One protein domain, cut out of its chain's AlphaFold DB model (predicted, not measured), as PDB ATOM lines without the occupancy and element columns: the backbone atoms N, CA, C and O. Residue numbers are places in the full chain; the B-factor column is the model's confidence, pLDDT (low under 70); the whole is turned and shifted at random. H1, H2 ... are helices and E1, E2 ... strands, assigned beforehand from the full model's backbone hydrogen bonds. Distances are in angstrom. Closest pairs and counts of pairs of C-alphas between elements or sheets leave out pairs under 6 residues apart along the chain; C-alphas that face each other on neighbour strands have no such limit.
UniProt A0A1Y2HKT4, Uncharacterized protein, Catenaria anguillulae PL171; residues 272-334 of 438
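What this domain is: This is residues 272 to 334 of the 438 residues of an uncharacterized protein of Catenaria anguillulae PL171 (UniProt A0A1Y2HKT4). With little regular structure, this is a two-stranded hairpin, E1 and E2, with short helices H1 and H2 at opposite sides of it and a long loop, residues 282 to 310, that begins close to the middle of the whole, runs out to a far turn round Gln 303, at the opposite end of the long axis from the hairpin's own turn at Ala 318, and comes back to E1. The 63 printed residues run H1, E1, E2, H2; the class is mixed, with 24 residues in named elements. The whole is only just compact, close to loose, with radius of gyration of the C-alphas 12.3 A, and only just elongated, spanning 40 by 27 by 16 A.

Where its parts are: H1 is residues 277 to 281, beginning at C-alpha 277 (104.120, 173.822, 100.050). E1, residues 311 to 316, measures 15.4 A and E2, residues 320 to 325, 15.9 A. H2, residues 326 to 332, measures 9.8 A and ends at C-alpha 332 (94.804, 161.929, 109.040).

How they stand to each other: E1 and E2 form an antiparallel hairpin at 143 degrees, with N 314 and O 322 within hydrogen-bond range at 2.8 A. The closest C-alphas of H1 and E2, Ala 281 and Leu 322, are 6.1 A apart; those of E1 and H2, Met 311 and Ser 326, 6.0 A. H1 and H2 are apart. In both helices every O i to N i+4 pair is within hydrogen-bond range.

The domain as a whole: The farthest C-alphas, Gln 303 and Ala 318, are 40.7 A apart. The printed part has no cut; H1 to E1 is a long link of 29 residues. Residues 272 to 281, 295 to 308 and 317 to 320 have pLDDT under 70.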
ATOM      1  N   VAL A 272     101.349 168.029  89.594       52.28
ATOM      2  CA  VAL A 272     102.277 169.111  89.880       52.28
ATOM      3  C   VAL A 272     103.214 168.568  90.953       52.28
ATOM      4  O   VAL A 272     102.945 168.659  92.153       52.28
ATOM      5  N   GLU A 273     104.256 167.873  90.506       53.25
ATOM      6  CA  GLU A 273     105.168 167.142  91.386       53.25
ATOM      7  C   GLU A 273     106.093 168.080  92.186       53.25
ATOM      8  O   GLU A 273     106.506 167.706  93.280       53.25
ATOM      9  N   ASP A 274     106.230 169.355  91.788       57.09
ATOM     10  CA  ASP A 274     107.244 170.268  92.351       57.09
ATOM     11  C   ASP A 274     106.751 171.663  92.780       57.09
ATOM     12  O   ASP A 274     107.547 172.591  92.909       57.09
ATOM     13  N   GLN A 275     105.455 171.866  93.047       59.94
ATOM     14  CA  GLN A 275     105.053 173.129  93.686       59.94
ATOM     15  C   GLN A 275     105.417 173.142  95.171       59.94
ATOM     16  O   GLN A 275     105.178 172.175  95.906       59.94
ATOM     17  N   SER A 276     106.004 174.261  95.604       69.31
ATOM     18  CA  SER A 276     106.333 174.506  97.003       69.31
ATOM     19  C   SER A 276     105.069 174.425  97.860       69.31
ATOM     20  O   SER A 276     103.961 174.732  97.416       69.31
ATOM     21  N   PHE A 277     105.230 173.993  99.111       64.75
ATOM     22  CA  PHE A 277     104.120 173.822 100.050       64.75
ATOM     23  C   PHE A 277     103.242 175.082 100.162       64.75
ATOM     24  O   PHE A 277     102.019 174.983 100.179       64.75
ATOM     25  N   HIS A 278     103.863 176.264 100.130       61.53
ATOM     26  CA  HIS A 278     103.172 177.554 100.178       61.53
ATOM     27  C   HIS A 278     102.297 177.825  98.944       61.53
ATOM     28  O   HIS A 278     101.189 178.335  99.087       61.53
ATOM     29  N   ALA A 279     102.744 177.432  97.745       64.94
ATOM     30  CA  ALA A 279     101.956 177.575  96.519       64.94
ATOM     31  C   ALA A 279     100.739 176.632  96.492       64.94
ATOM     32  O   ALA A 279      99.701 176.962  95.927       64.94
ATOM     33  N   LEU A 280     100.844 175.467  97.138       66.50
ATOM     34  CA  LEU A 280      99.714 174.549  97.298       66.50
ATOM     35  C   LEU A 280      98.735 175.020  98.379       66.50
ATOM     36  O   LEU A 280      97.533 174.806  98.237       66.50
ATOM     37  N   ALA A 281      99.234 175.662  99.438       68.31
ATOM     38  CA  ALA A 281      98.407 176.207 100.512       68.31
ATOM     39  C   ALA A 281      97.567 177.417 100.064       68.31
ATOM     40  O   ALA A 281      96.464 177.606 100.570       68.31
ATOM     41  N   SER A 282      98.045 178.205  99.092       74.00
ATOM     42  CA  SER A 282      97.320 179.380  98.591       74.00
ATOM     43  C   SER A 282      96.131 179.042  97.683       74.00
ATOM     44  O   SER A 282      95.244 179.875  97.507       74.00
ATOM     45  N   ASN A 283      96.065 177.828  97.119       80.00
ATOM     46  CA  ASN A 283      94.951 177.424  96.269       80.00
ATOM     47  C   ASN A 283      93.900 176.621  97.066       80.00
ATOM     48  O   ASN A 283      94.158 175.469  97.430       80.00
ATOM     49  N   PRO A 284      92.674 177.151  97.270       80.12
ATOM     50  CA  PRO A 284      91.656 176.496  98.095       80.12
ATOM     51  C   PRO A 284      91.144 175.174  97.503       80.12
ATOM     52  O   PRO A 284      90.510 174.382  98.204       80.12
ATOM     53  N   TYR A 285      91.425 174.918  96.224       84.88
ATOM     54  CA  TYR A 285      91.024 173.707  95.518       84.88
ATOM     55  C   TYR A 285      92.097 172.620  95.523       84.88
ATOM     56  O   TYR A 285      91.864 171.560  94.948       84.88
ATOM     57  N   TRP A 286      93.269 172.827  96.125       87.56
ATOM     58  CA  TRP A 286      94.285 171.779  96.223       87.56
ATOM     59  C   TRP A 286      94.250 171.100  97.584       87.56
ATOM     60  O   TRP A 286      94.261 171.736  98.633       87.56
ATOM     61  N   CYS A 287      94.257 169.766  97.576       87.62
ATOM     62  CA  CYS A 287      94.542 169.025  98.796       87.62
ATOM     63  C   CYS A 287      96.048 169.062  99.075       87.62
ATOM     64  O   CYS A 287      96.812 168.430  98.337       87.62
ATOM     65  N   ALA A 288      96.452 169.706 100.173       85.44
ATOM     66  CA  ALA A 288      97.848 169.806 100.609       85.44
ATOM     67  C   ALA A 288      98.522 168.430 100.782       85.44
ATOM     68  O   ALA A 288      99.716 168.280 100.540       85.44
ATOM     69  N   LEU A 289      97.742 167.402 101.140       84.50
ATOM     70  CA  LEU A 289      98.251 166.050 101.371       84.50
ATOM     71  C   LEU A 289      98.474 165.240 100.101       84.50
ATOM     72  O   LEU A 289      99.565 164.740  99.855       84.50
ATOM     73  N   CYS A 290      97.424 165.057  99.301       85.44
ATOM     74  CA  CYS A 290      97.515 164.191  98.123       85.44
ATOM     75  C   CYS A 290      97.894 164.937  96.847       85.44
ATOM     76  O   CYS A 290      97.966 164.290  95.803       85.44
ATOM     77  N   ARG A 291      98.081 166.263  96.922       84.38
ATOM     78  CA  ARG A 291      98.361 167.143  95.780       84.38
ATOM     79  C   ARG A 291      97.410 166.876  94.613       84.38
ATOM     80  O   ARG A 291      97.812 166.728  93.466       84.38
ATOM     81  N   LYS A 292      96.124 166.712  94.926       84.94
ATOM     82  CA  LYS A 292      95.070 166.562  93.919       84.94
ATOM     83  C   LYS A 292      94.197 167.794  93.963       84.94
ATOM     84  O   LYS A 292      93.672 168.129  95.026       84.94
ATOM     85  N   LEU A 293      94.037 168.406  92.797       82.25
ATOM     86  CA  LEU A 293      93.070 169.457  92.554       82.25
ATOM     87  C   LEU A 293      91.652 168.874  92.675       82.25
ATOM     88  O   LEU A 293      91.267 167.967  91.938       82.25
ATOM     89  N   THR A 294      90.879 169.387  93.617       74.00
ATOM     90  CA  THR A 294      89.450 169.131  93.813       74.00
ATOM     91  C   THR A 294      88.623 170.216  93.141       74.00
ATOM     92  O   THR A 294      87.707 170.767  93.740       74.00
ATOM     93  N   ASP A 295      88.962 170.543  91.897       68.00
ATOM     94  CA  ASP A 295      88.169 171.467  91.099       68.00
ATOM     95  C   ASP A 295      86.868 170.761  90.660       68.00
ATOM     96  O   ASP A 295      86.931 169.713  89.991       68.00
ATOM     97  N   PRO A 296      85.684 171.297  91.027       58.34
ATOM     98  CA  PRO A 296      84.394 170.785  90.571       58.34
ATOM     99  C   PRO A 296      84.281 170.713  89.041       58.34
ATOM    100  O   PRO A 296      83.588 169.832  88.524       58.34
ATOM    101  N   ALA A 297      84.967 171.602  88.314       56.31
ATOM    102  CA  ALA A 297      84.910 171.703  86.859       56.31
ATOM    103  C   ALA A 297      85.753 170.631  86.145       56.31
ATOM    104  O   ALA A 297      85.369 170.155  85.073       56.31
ATOM    105  N   VAL A 298      86.871 170.208  86.747       55.38
ATOM    106  CA  VAL A 298      87.848 169.296  86.118       55.38
ATOM    107  C   VAL A 298      87.516 167.820  86.378       55.38
ATOM    108  O   VAL A 298      87.839 166.949  85.570       55.38
ATOM    109  N   HIS A 299      86.799 167.501  87.460       50.28
ATOM    110  CA  HIS A 299      86.456 166.119  87.823       50.28
ATOM    111  C   HIS A 299      85.183 165.576  87.140       50.28
ATOM    112  O   HIS A 299      84.335 164.937  87.769       50.28
ATOM    113  N   LYS A 300      85.070 165.742  85.817       46.31
ATOM    114  CA  LYS A 300      84.119 164.964  85.009       46.31
ATOM    115  C   LYS A 300      84.698 163.568  84.768       46.31
ATOM    116  O   LYS A 300      85.505 163.350  83.873       46.31
ATOM    117  N   ASN A 301      84.307 162.601  85.594       48.00
ATOM    118  CA  ASN A 301      84.552 161.191  85.283       48.00
ATOM    119  C   ASN A 301      83.646 160.755  84.110       48.00
ATOM    120  O   ASN A 301      82.604 161.370  83.887       48.00
ATOM    121  N   ASN A 302      83.985 159.646  83.435       46.19
ATOM    122  CA  ASN A 302      83.263 159.007  82.307       46.19
ATOM    123  C   ASN A 302      81.764 158.666  82.548       46.19
ATOM    124  O   ASN A 302      81.158 157.963  81.750       46.19
ATOM    125  N   GLN A 303      81.166 159.116  83.653       52.12
ATOM    126  CA  GLN A 303      79.769 158.896  84.042       52.12
ATOM    127  C   GLN A 303      79.018 160.207  84.363       52.12
ATOM    128  O   GLN A 303      77.955 160.174  84.976       52.12
ATOM    129  N   GLY A 304      79.566 161.375  84.003       50.84
ATOM    130  CA  GLY A 304      78.835 162.653  84.003       50.84
ATOM    131  C   GLY A 304      78.514 163.277  85.369       50.84
ATOM    132  O   GLY A 304      78.051 164.412  85.405       50.84
ATOM    133  N   LYS A 305      78.787 162.605  86.496       49.88
ATOM    134  CA  LYS A 305      78.588 163.177  87.839       49.88
ATOM    135  C   LYS A 305      79.920 163.655  88.432       49.88
ATOM    136  O   LYS A 305      80.798 162.814  88.657       49.88
ATOM    137  N   PRO A 306      80.097 164.962  88.700       55.72
ATOM    138  CA  PRO A 306      81.277 165.453  89.398       55.72
ATOM    139  C   PRO A 306      81.294 164.870  90.814       55.72
ATOM    140  O   PRO A 306      80.388 165.109  91.612       55.72
ATOM    141  N   LYS A 307      82.317 164.073  91.145       60.62
ATOM    142  CA  LYS A 307      82.579 163.697  92.543       60.62
ATOM    143  C   LYS A 307      83.253 164.889  93.215       60.62
ATOM    144  O   LYS A 307      84.480 164.941  93.277       60.62
ATOM    145  N   ILE A 308      82.446 165.837  93.684       65.19
ATOM    146  CA  ILE A 308      82.920 166.949  94.509       65.19
ATOM    147  C   ILE A 308      83.478 166.335  95.793       65.19
ATOM    148  O   ILE A 308      82.754 165.718  96.575       65.19
ATOM    149  N   ARG A 309      84.794 166.427  95.979       76.56
ATOM    150  CA  ARG A 309      85.417 166.055  97.247       76.56
ATOM    151  C   ARG A 309      85.278 167.248  98.179       76.56
ATOM    152  O   ARG A 309      85.754 168.325  97.847       76.56
ATOM    153  N   LEU A 310      84.636 167.041  99.326       80.94
ATOM    154  CA  LEU A 310      84.591 168.043 100.387       80.94
ATOM    155  C   LEU A 310      86.021 168.358 100.838       80.94
ATOM    156  O   LEU A 310      86.816 167.440 101.064       80.94
ATOM    157  N   MET A 311      86.340 169.644 100.923       86.94
ATOM    158  CA  MET A 311      87.611 170.154 101.422       86.94
ATOM    159  C   MET A 311      87.409 170.657 102.846       86.94
ATOM    160  O   MET A 311      86.480 171.415 103.105       86.94
ATOM    161  N   TYR A 312      88.284 170.242 103.752       85.69
ATOM    162  CA  TYR A 312      88.299 170.682 105.143       85.69
ATOM    163  C   TYR A 312      89.510 171.578 105.367       85.69
ATOM    164  O   TYR A 312      90.560 171.347 104.766       85.69
ATOM    165  N   SER A 313      89.365 172.590 106.218       82.19
ATOM    166  CA  SER A 313      90.508 173.323 106.762       82.19
ATOM    167  C   SER A 313      91.016 172.580 107.990       82.19
ATOM    168  O   SER A 313      90.256 172.379 108.931       82.19
ATOM    169  N   ALA A 314      92.277 172.165 107.974       76.69
ATOM    170  CA  ALA A 314      92.981 171.624 109.127       76.69
ATOM    171  C   ALA A 314      94.085 172.610 109.519       76.69
ATOM    172  O   ALA A 314      94.859 173.028 108.662       76.69
ATOM    173  N   MET A 315      94.155 172.986 110.793       73.88
ATOM    174  CA  MET A 315      95.257 173.795 111.318       73.88
ATOM    175  C   MET A 315      96.383 172.843 111.727       73.88
ATOM    176  O   MET A 315      96.138 171.887 112.457       73.88
ATOM    177  N   VAL A 316      97.598 173.072 111.234       71.44
ATOM    178  CA  VAL A 316      98.812 172.389 111.724       71.44
ATOM    179  C   VAL A 316      99.586 173.381 112.590       71.44
ATOM    180  O   VAL A 316      99.499 174.570 112.289       71.44
ATOM    181  N   ASP A 317     100.304 172.886 113.611       52.50
ATOM    182  CA  ASP A 317     101.094 173.516 114.708       52.50
ATOM    183  C   ASP A 317     101.623 174.964 114.552       52.50
ATOM    184  O   ASP A 317     101.963 175.605 115.541       52.50
ATOM    185  N   ALA A 318     101.677 175.511 113.342       52.78
ATOM    186  CA  ALA A 318     102.079 176.872 113.003       52.78
ATOM    187  C   ALA A 318     100.918 177.800 112.564       52.78
ATOM    188  O   ALA A 318     101.165 178.774 111.861       52.78
ATOM    189  N   TYR A 319      99.658 177.510 112.920       61.09
ATOM    190  CA  TYR A 319      98.463 178.290 112.526       61.09
ATOM    191  C   TYR A 319      98.218 178.410 111.013       61.09
ATOM    192  O   TYR A 319      97.386 179.203 110.580       61.09
ATOM    193  N   VAL A 320      98.890 177.603 110.190       68.94
ATOM    194  CA  VAL A 320      98.677 177.622 108.741       68.94
ATOM    195  C   VAL A 320      97.443 176.774 108.415       68.94
ATOM    196  O   VAL A 320      97.477 175.558 108.636       68.94
ATOM    197  N   PRO A 321      96.359 177.362 107.872       75.62
ATOM    198  CA  PRO A 321      95.195 176.595 107.463       75.62
ATOM    199  C   PRO A 321      95.543 175.755 106.231       75.62
ATOM    200  O   PRO A 321      95.748 176.270 105.132       75.62
ATOM    201  N   LEU A 322      95.582 174.434 106.389       83.31
ATOM    202  CA  LEU A 322      95.761 173.492 105.290       83.31
ATOM    203  C   LEU A 322      94.416 173.005 104.780       83.31
ATOM    204  O   LEU A 322      93.587 172.497 105.532       83.31
ATOM    205  N   ARG A 323      94.215 173.081 103.467       84.75
ATOM    206  CA  ARG A 323      93.053 172.470 102.824       84.75
ATOM    207  C   ARG A 323      93.340 170.996 102.556       84.75
ATOM    208  O   ARG A 323      94.245 170.633 101.804       84.75
ATOM    209  N   VAL A 324      92.550 170.121 103.167       87.31
ATOM    210  CA  VAL A 324      92.688 168.667 103.060       87.31
ATOM    211  C   VAL A 324      91.383 168.060 102.547       87.31
ATOM    212  O   VAL A 324      90.308 168.335 103.069       87.31
ATOM    213  N   CYS A 325      91.444 167.231 101.499       89.75
ATOM    214  CA  CYS A 325      90.231 166.594 100.978       89.75
ATOM    215  C   CYS A 325      89.699 165.537 101.948       89.75
ATOM    216  O   CYS A 325      90.481 164.883 102.634       89.75
ATOM    217  N   SER A 326      88.385 165.304 101.939       85.50
ATOM    218  CA  SER A 326      87.677 164.345 102.803       85.50
ATOM    219  C   SER A 326      88.344 162.973 102.898       85.50
ATOM    220  O   SER A 326      88.441 162.378 103.972       85.50
ATOM    221  N   THR A 327      88.866 162.487 101.770       84.88
ATOM    222  CA  THR A 327      89.624 161.239 101.709       84.88
ATOM    223  C   THR A 327      90.881 161.317 102.569       84.88
ATOM    224  O   THR A 327      91.126 160.421 103.361       84.88
ATOM    225  N   CYS A 328      91.663 162.390 102.435       85.62
ATOM    226  CA  CYS A 328      92.902 162.584 103.183       85.62
ATOM    227  C   CYS A 328      92.656 162.953 104.651       85.62
ATOM    228  O   CYS A 328      93.436 162.531 105.492       85.62
ATOM    229  N   VAL A 329      91.554 163.633 104.982       84.25
ATOM    230  CA  VAL A 329      91.128 163.834 106.379       84.25
ATOM    231  C   VAL A 329      90.856 162.491 107.048       84.25
ATOM    232  O   VAL A 329      91.363 162.232 108.129       84.25
ATOM    233  N   SER A 330      90.151 161.585 106.365       80.94
ATOM    234  CA  SER A 330      89.919 160.228 106.882       80.94
ATOM    235  C   SER A 330      91.222 159.443 107.095       80.94
ATOM    236  O   SER A 330      91.260 158.547 107.931       80.94
ATOM    237  N   TYR A 331      92.285 159.764 106.344       79.31
ATOM    238  CA  TYR A 331      93.625 159.210 106.565       79.31
ATOM    239  C   TYR A 331      94.342 159.875 107.746       79.31
ATOM    240  O   TYR A 331      94.980 159.169 108.517       79.31
ATOM    241  N   LEU A 332      94.225 161.197 107.908       75.81
ATOM    242  CA  LEU A 332      94.804 161.929 109.040       75.81
ATOM    243  C   LEU A 332      94.193 161.509 110.374       75.81
ATOM    244  O   LEU A 332      94.919 161.293 111.333       75.81
ATOM    245  N   LEU A 333      92.875 161.319 110.418       75.50
ATOM    246  CA  LEU A 333      92.166 160.881 111.622       75.50
ATOM    247  C   LEU A 333      92.583 159.476 112.095       75.50
ATOM    248  O   LEU A 333      92.202 159.061 113.180       75.50
ATOM    249  N   ARG A 334      93.369 158.731 111.305       76.12
ATOM    250  CA  ARG A 334      93.909 157.412 111.674       76.12
ATOM    251  C   ARG A 334      95.319 157.482 112.287       76.12
ATOM    252  O   ARG A 334      96.035 156.490 112.217       76.12
TER     253      ARG A 334